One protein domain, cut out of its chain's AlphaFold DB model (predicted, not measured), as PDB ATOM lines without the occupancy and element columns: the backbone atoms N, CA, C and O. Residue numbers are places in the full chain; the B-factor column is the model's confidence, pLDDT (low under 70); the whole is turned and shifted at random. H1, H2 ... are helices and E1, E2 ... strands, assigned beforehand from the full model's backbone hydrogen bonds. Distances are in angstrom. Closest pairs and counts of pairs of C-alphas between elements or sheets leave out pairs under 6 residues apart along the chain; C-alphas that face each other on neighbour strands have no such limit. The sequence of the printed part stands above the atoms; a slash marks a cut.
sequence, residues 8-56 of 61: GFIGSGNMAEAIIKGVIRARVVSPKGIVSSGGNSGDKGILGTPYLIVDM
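AT A GLANCE: This is residues 8 to 56 of the 61 residues of the protein "F420_oxidored domain-containing protein" of Deltaproteobacteria bacterium (UniProt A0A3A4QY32). With little regular structure, a helix, H1, lies over one face of a small parallel strand pair, E1 and E2, and a long unnamed tail, residues 38 to 56, loops out and folds back to E2. The 49 printed residues have E1, H1 and E2 in that order, class mixed; under half are in named elements. The whole is compact, radius of gyration of the C-alphas 10.1 A, yet elongated, spanning 30 by 18 by 17 A.

IN THESE COORDINATES: E1, residues 8 to 10, begins at C-alpha 8 (193.393, 207.170, 263.713). H1, residues 14 to 25, measures 16.6 A. E2, residues 34 to 37, measures 10.5 A and ends at C-alpha 37 (192.936, 214.131, 260.130).

HOW THE PARTS SIT: E1 and E2 are parallel at 23 degrees, with N 9 and O 35 2.8 A apart, within hydrogen-bond range. E1, H1 and E2 form a strand-helix-strand unit, parallel neighbour strands with a helix between, its crossover right-handed. The closest C-alphas of E1 and H1, Phe 9 and Ala 16, are 6.9 A apart; those of H1 and E2, Ile 20 and Ile 34, 7.9 A. Residues 54 to 55 pair, parallel, with 35 to 36 of E2. In H1 every O i to N i+4 pair is within hydrogen-bond range.

THE WHOLE: The farthest C-alphas, Arg 27 and Gly 42, are 30.4 A apart. The printed part has no cut; the link E1 to H1 is tight, H1 to E2 short. Residues 39 to 56 have pLDDT under 70.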
ATOM      1  N   GLY A   8     193.821 206.001 264.476       86.31
ATOM      2  CA  GLY A   8     193.393 207.170 263.713       86.31
ATOM      3  C   GLY A   8     192.438 208.052 264.517       86.31
ATOM      4  O   GLY A   8     191.465 207.545 265.071       86.31
ATOM      5  N   PHE A   9     192.685 209.359 264.539       84.38
ATOM      6  CA  PHE A   9     191.784 210.375 265.082       84.38
ATOM      7  C   PHE A   9     191.158 211.175 263.937       84.38
ATOM      8  O   PHE A   9     191.875 211.781 263.145       84.38
ATOM      9  N   ILE A  10     189.826 211.188 263.854       83.88
ATOM     10  CA  ILE A  10     189.093 212.052 262.922       83.88
ATOM     11  C   ILE A  10     188.719 213.330 263.676       83.88
ATOM     12  O   ILE A  10     187.970 213.289 264.651       83.88
ATOM     13  N   GLY A  11     189.270 214.452 263.228       73.19
ATOM     14  CA  GLY A  11     189.328 215.723 263.940       73.19
ATOM     15  C   GLY A  11     190.673 215.915 264.653       73.19
ATOM     16  O   GLY A  11     191.129 215.038 265.383       73.19
ATOM     17  N   SER A  12     191.292 217.087 264.476       73.44
ATOM     18  CA  SER A  12     192.579 217.472 265.086       73.44
ATOM     19  C   SER A  12     192.475 218.689 266.021       73.44
ATOM     20  O   SER A  12     193.465 219.355 266.296       73.44
ATOM     21  N   GLY A  13     191.275 218.990 266.529       75.56
ATOM     22  CA  GLY A  13     191.063 220.097 267.469       75.56
ATOM     23  C   GLY A  13     191.563 219.808 268.892       75.56
ATOM     24  O   GLY A  13     192.009 218.703 269.206       75.56
ATOM     25  N   ASN A  14     191.390 220.780 269.795       81.94
ATOM     26  CA  ASN A  14     191.892 220.746 271.180       81.94
ATOM     27  C   ASN A  14     191.570 219.449 271.954       81.94
ATOM     28  O   ASN A  14     192.382 218.975 272.748       81.94
ATOM     29  N   MET A  15     190.392 218.849 271.727       84.75
ATOM     30  CA  MET A  15     190.034 217.578 272.371       84.75
ATOM     31  C   MET A  15     190.855 216.397 271.847       84.75
ATOM     32  O   MET A  15     191.333 215.590 272.644       84.75
ATOM     33  N   ALA A  16     191.040 216.298 270.528       84.81
ATOM     34  CA  ALA A  16     191.842 215.236 269.934       84.81
ATOM     35  C   ALA A  16     193.286 215.317 270.442       84.81
ATOM     36  O   ALA A  16     193.857 214.312 270.860       84.81
ATOM     37  N   GLU A  17     193.836 216.527 270.522       83.81
ATOM     38  CA  GLU A  17     195.173 216.764 271.054       83.81
ATOM     39  C   GLU A  17     195.318 216.325 272.524       83.81
ATOM     40  O   GLU A  17     196.278 215.629 272.873       83.81
ATOM     41  N   ALA A  18     194.364 216.684 273.390       88.75
ATOM     42  CA  ALA A  18     194.384 216.293 274.800       88.75
ATOM     43  C   ALA A  18     194.356 214.764 274.969       88.75
ATOM     44  O   ALA A  18     195.117 214.208 275.771       88.75
ATOM     45  N   ILE A  19     193.530 214.079 274.173       90.62
ATOM     46  CA  ILE A  19     193.423 212.617 274.188       90.62
ATOM     47  C   ILE A  19     194.721 211.981 273.679       90.62
ATOM     48  O   ILE A  19     195.276 211.117 274.358       90.62
ATOM     49  N   ILE A  20     195.254 212.437 272.543       87.38
ATOM     50  CA  ILE A  20     196.518 211.942 271.974       87.38
ATOM     51  C   ILE A  20     197.659 212.074 272.993       87.38
ATOM     52  O   ILE A  20     198.392 211.112 273.239       87.38
ATOM     53  N   LYS A  21     197.777 213.233 273.655       87.12
ATOM     54  CA  LYS A  21     198.774 213.458 274.715       87.12
ATOM     55  C   LYS A  21     198.605 212.483 275.880       87.12
ATOM     56  O   LYS A  21     199.604 211.957 276.375       87.12
ATOM     57  N   GLY A  22     197.371 212.227 276.312       91.31
ATOM     58  CA  GLY A  22     197.070 211.258 277.367       91.31
ATOM     59  C   GLY A  22     197.482 209.833 276.990       91.31
ATOM     60  O   GLY A  22     198.188 209.173 277.752       91.31
ATOM     61  N   VAL A  23     197.117 209.394 275.786       89.81
ATOM     62  CA  VAL A  23     197.418 208.055 275.253       89.81
ATOM     63  C   VAL A  23     198.930 207.824 275.133       89.81
ATOM     64  O   VAL A  23     199.424 206.767 275.537       89.81
ATOM     65  N   ILE A  24     199.681 208.819 274.646       87.00
ATOM     66  CA  ILE A  24     201.149 208.752 274.561       87.00
ATOM     67  C   ILE A  24     201.776 208.704 275.960       87.00
ATOM     68  O   ILE A  24     202.647 207.870 276.215       87.00
ATOM     69  N   ARG A  25     201.336 209.568 276.889       90.00
ATOM     70  CA  ARG A  25     201.849 209.587 278.276       90.00
ATOM     71  C   ARG A  25     201.592 208.270 279.002       90.00
ATOM     72  O   ARG A  25     202.463 207.804 279.731       90.00
ATOM     73  N   ALA A  26     200.439 207.656 278.758       92.06
ATOM     74  CA  ALA A  26     200.079 206.349 279.292       92.06
ATOM     75  C   ALA A  26     200.793 205.176 278.588       92.06
ATOM     76  O   ALA A  26     200.597 204.031 278.986       92.06
ATOM     77  N   ARG A  27     201.622 205.441 277.561       89.06
ATOM     78  CA  ARG A  27     202.342 204.433 276.758       89.06
ATOM     79  C   ARG A  27     201.415 203.362 276.171       89.06
ATOM     80  O   ARG A  27     201.778 202.195 276.087       89.06
ATOM     81  N   VAL A  28     200.201 203.755 275.786       89.31
ATOM     82  CA  VAL A  28     199.206 202.833 275.213       89.31
ATOM     83  C   VAL A  28     199.573 202.446 273.777       89.31
ATOM     84  O   VAL A  28     199.379 201.294 273.390       89.31
ATOM     85  N   VAL A  29     200.109 203.404 273.014       87.38
ATOM     86  CA  VAL A  29     200.656 203.229 271.663       87.38
ATOM     87  C   VAL A  29     201.865 204.149 271.492       87.38
ATOM     88  O   VAL A  29     201.946 205.213 272.116       87.38
ATOM     89  N   SER A  30     202.809 203.763 270.633       85.19
ATOM     90  CA  SER A  30     203.908 204.655 270.265       85.19
ATOM     91  C   SER A  30     203.392 205.861 269.460       85.19
ATOM     92  O   SER A  30     202.438 205.723 268.692       85.19
ATOM     93  N   PRO A  31     204.051 207.030 269.538       83.38
ATOM     94  CA  PRO A  31     203.680 208.190 268.726       83.38
ATOM     95  C   PRO A  31     203.624 207.902 267.219       83.38
ATOM     96  O   PRO A  31     202.789 208.457 266.520       83.38
ATOM     97  N   LYS A  32     204.473 206.987 266.727       82.69
ATOM     98  CA  LYS A  32     204.510 206.562 265.316       82.69
ATOM     99  C   LYS A  32     203.268 205.770 264.888       82.69
ATOM    100  O   LYS A  32     203.030 205.606 263.695       82.69
ATOM    101  N   GLY A  33     202.511 205.241 265.849       86.00
ATOM    102  CA  GLY A  33     201.249 204.550 265.616       86.00
ATOM    103  C   GLY A  33     200.042 205.486 265.571       86.00
ATOM    104  O   GLY A  33     198.942 205.000 265.346       86.00
ATOM    105  N   ILE A  34     200.203 206.797 265.784       85.75
ATOM    106  CA  ILE A  34     199.086 207.748 265.814       85.75
ATOM    107  C   ILE A  34     199.019 208.532 264.504       85.75
ATOM    108  O   ILE A  34     200.015 209.068 264.021       85.75
ATOM    109  N   VAL A  35     197.814 208.613 263.952       84.75
ATOM    110  CA  VAL A  35     197.470 209.386 262.755       84.75
ATOM    111  C   VAL A  35     196.275 210.266 263.100       84.75
ATOM    112  O   VAL A  35     195.372 209.815 263.804       84.75
ATOM    113  N   SER A  36     196.240 211.502 262.613       79.94
ATOM    114  CA  SER A  36     195.068 212.371 262.760       79.94
ATOM    115  C   SER A  36     194.681 212.980 261.421       79.94
ATOM    116  O   SER A  36     195.523 213.121 260.539       79.94
ATOM    117  N   SER A  37     193.411 213.333 261.259       74.50
ATOM    118  CA  SER A  37     192.936 214.131 260.130       74.50
ATOM    119  C   SER A  37     192.094 215.298 260.632       74.50
ATOM    120  O   SER A  37     191.245 215.128 261.504       74.50
ATOM    121  N   GLY A  38     192.327 216.495 260.100       70.00
ATOM    122  CA  GLY A  38     191.599 217.714 260.453       70.00
ATOM    123  C   GLY A  38     191.011 218.435 259.245       70.00
ATOM    124  O   GLY A  38     191.511 218.316 258.130       70.00
ATOM    125  N   GLY A  39     189.937 219.197 259.467       55.69
ATOM    126  CA  GLY A  39     189.406 220.127 258.471       55.69
ATOM    127  C   GLY A  39     190.351 221.314 258.251       55.69
ATOM    128  O   GLY A  39     191.041 221.752 259.166       55.69
ATOM    129  N   ASN A  40     190.368 221.838 257.026       52.59
ATOM    130  CA  ASN A  40     191.316 222.839 256.527       52.59
ATOM    131  C   ASN A  40     191.002 224.271 257.019       52.59
ATOM    132  O   ASN A  40     190.899 225.206 256.225       52.59
ATOM    133  N   SER A  41     190.780 224.458 258.317       42.91
ATOM    134  CA  SER A  41     190.396 225.745 258.899       42.91
ATOM    135  C   SER A  41     191.477 226.252 259.843       42.91
ATOM    136  O   SER A  41     191.399 225.985 261.033       42.91
ATOM    137  N   GLY A  42     192.456 226.980 259.291       45.72
ATOM    138  CA  GLY A  42     193.235 228.052 259.941       45.72
ATOM    139  C   GLY A  42     194.165 227.698 261.107       45.72
ATOM    140  O   GLY A  42     195.293 228.185 261.146       45.72
ATOM    141  N   ASP A  43     193.749 226.822 262.009       47.22
ATOM    142  CA  ASP A  43     194.505 226.387 263.166       47.22
ATOM    143  C   ASP A  43     195.309 225.146 262.793       47.22
ATOM    144  O   ASP A  43     194.919 224.003 263.034       47.22
ATOM    145  N   LYS A  44     196.513 225.379 262.260       49.62
ATOM    146  CA  LYS A  44     197.641 224.429 262.324       49.62
ATOM    147  C   LYS A  44     198.113 224.275 263.781       49.62
ATOM    148  O   LYS A  44     199.291 224.435 264.097       49.62
ATOM    149  N   GLY A  45     197.165 224.062 264.688       43.16
ATOM    150  CA  GLY A  45     197.357 224.043 266.120       43.16
ATOM    151  C   GLY A  45     198.118 222.794 266.534       43.16
ATOM    152  O   GLY A  45     197.564 221.709 266.628       43.16
ATOM    153  N   ILE A  46     199.403 222.986 266.822       49.12
ATOM    154  CA  ILE A  46     200.112 222.337 267.936       49.12
ATOM    155  C   ILE A  46     200.506 220.854 267.754       49.12
ATOM    156  O   ILE A  46     201.404 220.390 268.456       49.12
ATOM    157  N   LEU A  47     199.982 220.110 266.776       52.38
ATOM    158  CA  LEU A  47     200.455 218.733 266.524       52.38
ATOM    159  C   LEU A  47     201.798 218.638 265.772       52.38
ATOM    160  O   LEU A  47     202.403 217.567 265.710       52.38
ATOM    161  N   GLY A  48     202.304 219.755 265.244       50.72
ATOM    162  CA  GLY A  48     203.640 219.832 264.666       50.72
ATOM    163  C   GLY A  48     204.714 219.898 265.755       50.72
ATOM    164  O   GLY A  48     205.051 220.985 266.207       50.72
ATOM    165  N   THR A  49     205.289 218.738 266.098       42.16
ATOM    166  CA  THR A  49     206.463 218.491 266.975       42.16
ATOM    167  C   THR A  49     206.204 218.583 268.487       42.16
ATOM    168  O   THR A  49     205.708 219.601 268.960       42.16
ATOM    169  N   PRO A  50     206.505 217.530 269.290       48.44
ATOM    170  CA  PRO A  50     207.579 216.526 269.144       48.44
ATOM    171  C   PRO A  50     207.140 215.111 268.708       48.44
ATOM    172  O   PRO A  50     207.959 214.192 268.668       48.44
ATOM    173  N   TYR A  51     205.860 214.905 268.410       48.53
ATOM    174  CA  TYR A  51     205.325 213.596 268.041       48.53
ATOM    175  C   TYR A  51     205.130 213.538 266.529       48.53
ATOM    176  O   TYR A  51     204.571 214.457 265.942       48.53
ATOM    177  N   LEU A  52     205.645 212.486 265.891       49.56
ATOM    178  CA  LEU A  52     205.582 212.288 264.442       49.56
ATOM    179  C   LEU A  52     204.156 211.864 264.059       49.56
ATOM    180  O   LEU A  52     203.910 210.698 263.768       49.56
ATOM    181  N   ILE A  53     203.212 212.798 264.174       55.34
ATOM    182  CA  ILE A  53     201.804 212.592 263.844       55.34
ATOM    183  C   ILE A  53     201.629 213.006 262.390       55.34
ATOM    184  O   ILE A  53     201.895 214.148 262.016       55.34
ATOM    185  N   VAL A  54     201.249 212.042 261.558       57.28
ATOM    186  CA  VAL A  54     200.982 212.285 260.141       57.28
ATOM    187  C   VAL A  54     199.583 212.876 260.039       57.28
ATOM    188  O   VAL A  54     198.614 212.227 260.432       57.28
ATOM    189  N   ASP A  55     199.493 214.105 259.537       56.84
ATOM    190  CA  ASP A  55     198.215 214.732 259.218       56.84
ATOM    191  C   ASP A  55     197.779 214.255 257.828       56.84
ATOM    192  O   ASP A  55     198.486 214.449 256.833       56.84
ATOM    193  N   MET A  56     196.657 213.545 257.762       52.41
ATOM    194  CA  MET A  56     196.144 212.990 256.510       52.41
ATOM    195  C   MET A  56     195.246 214.027 255.839       52.41
ATOM    196  O   MET A  56     194.124 214.275 256.284       52.41
TER     197      MET A  56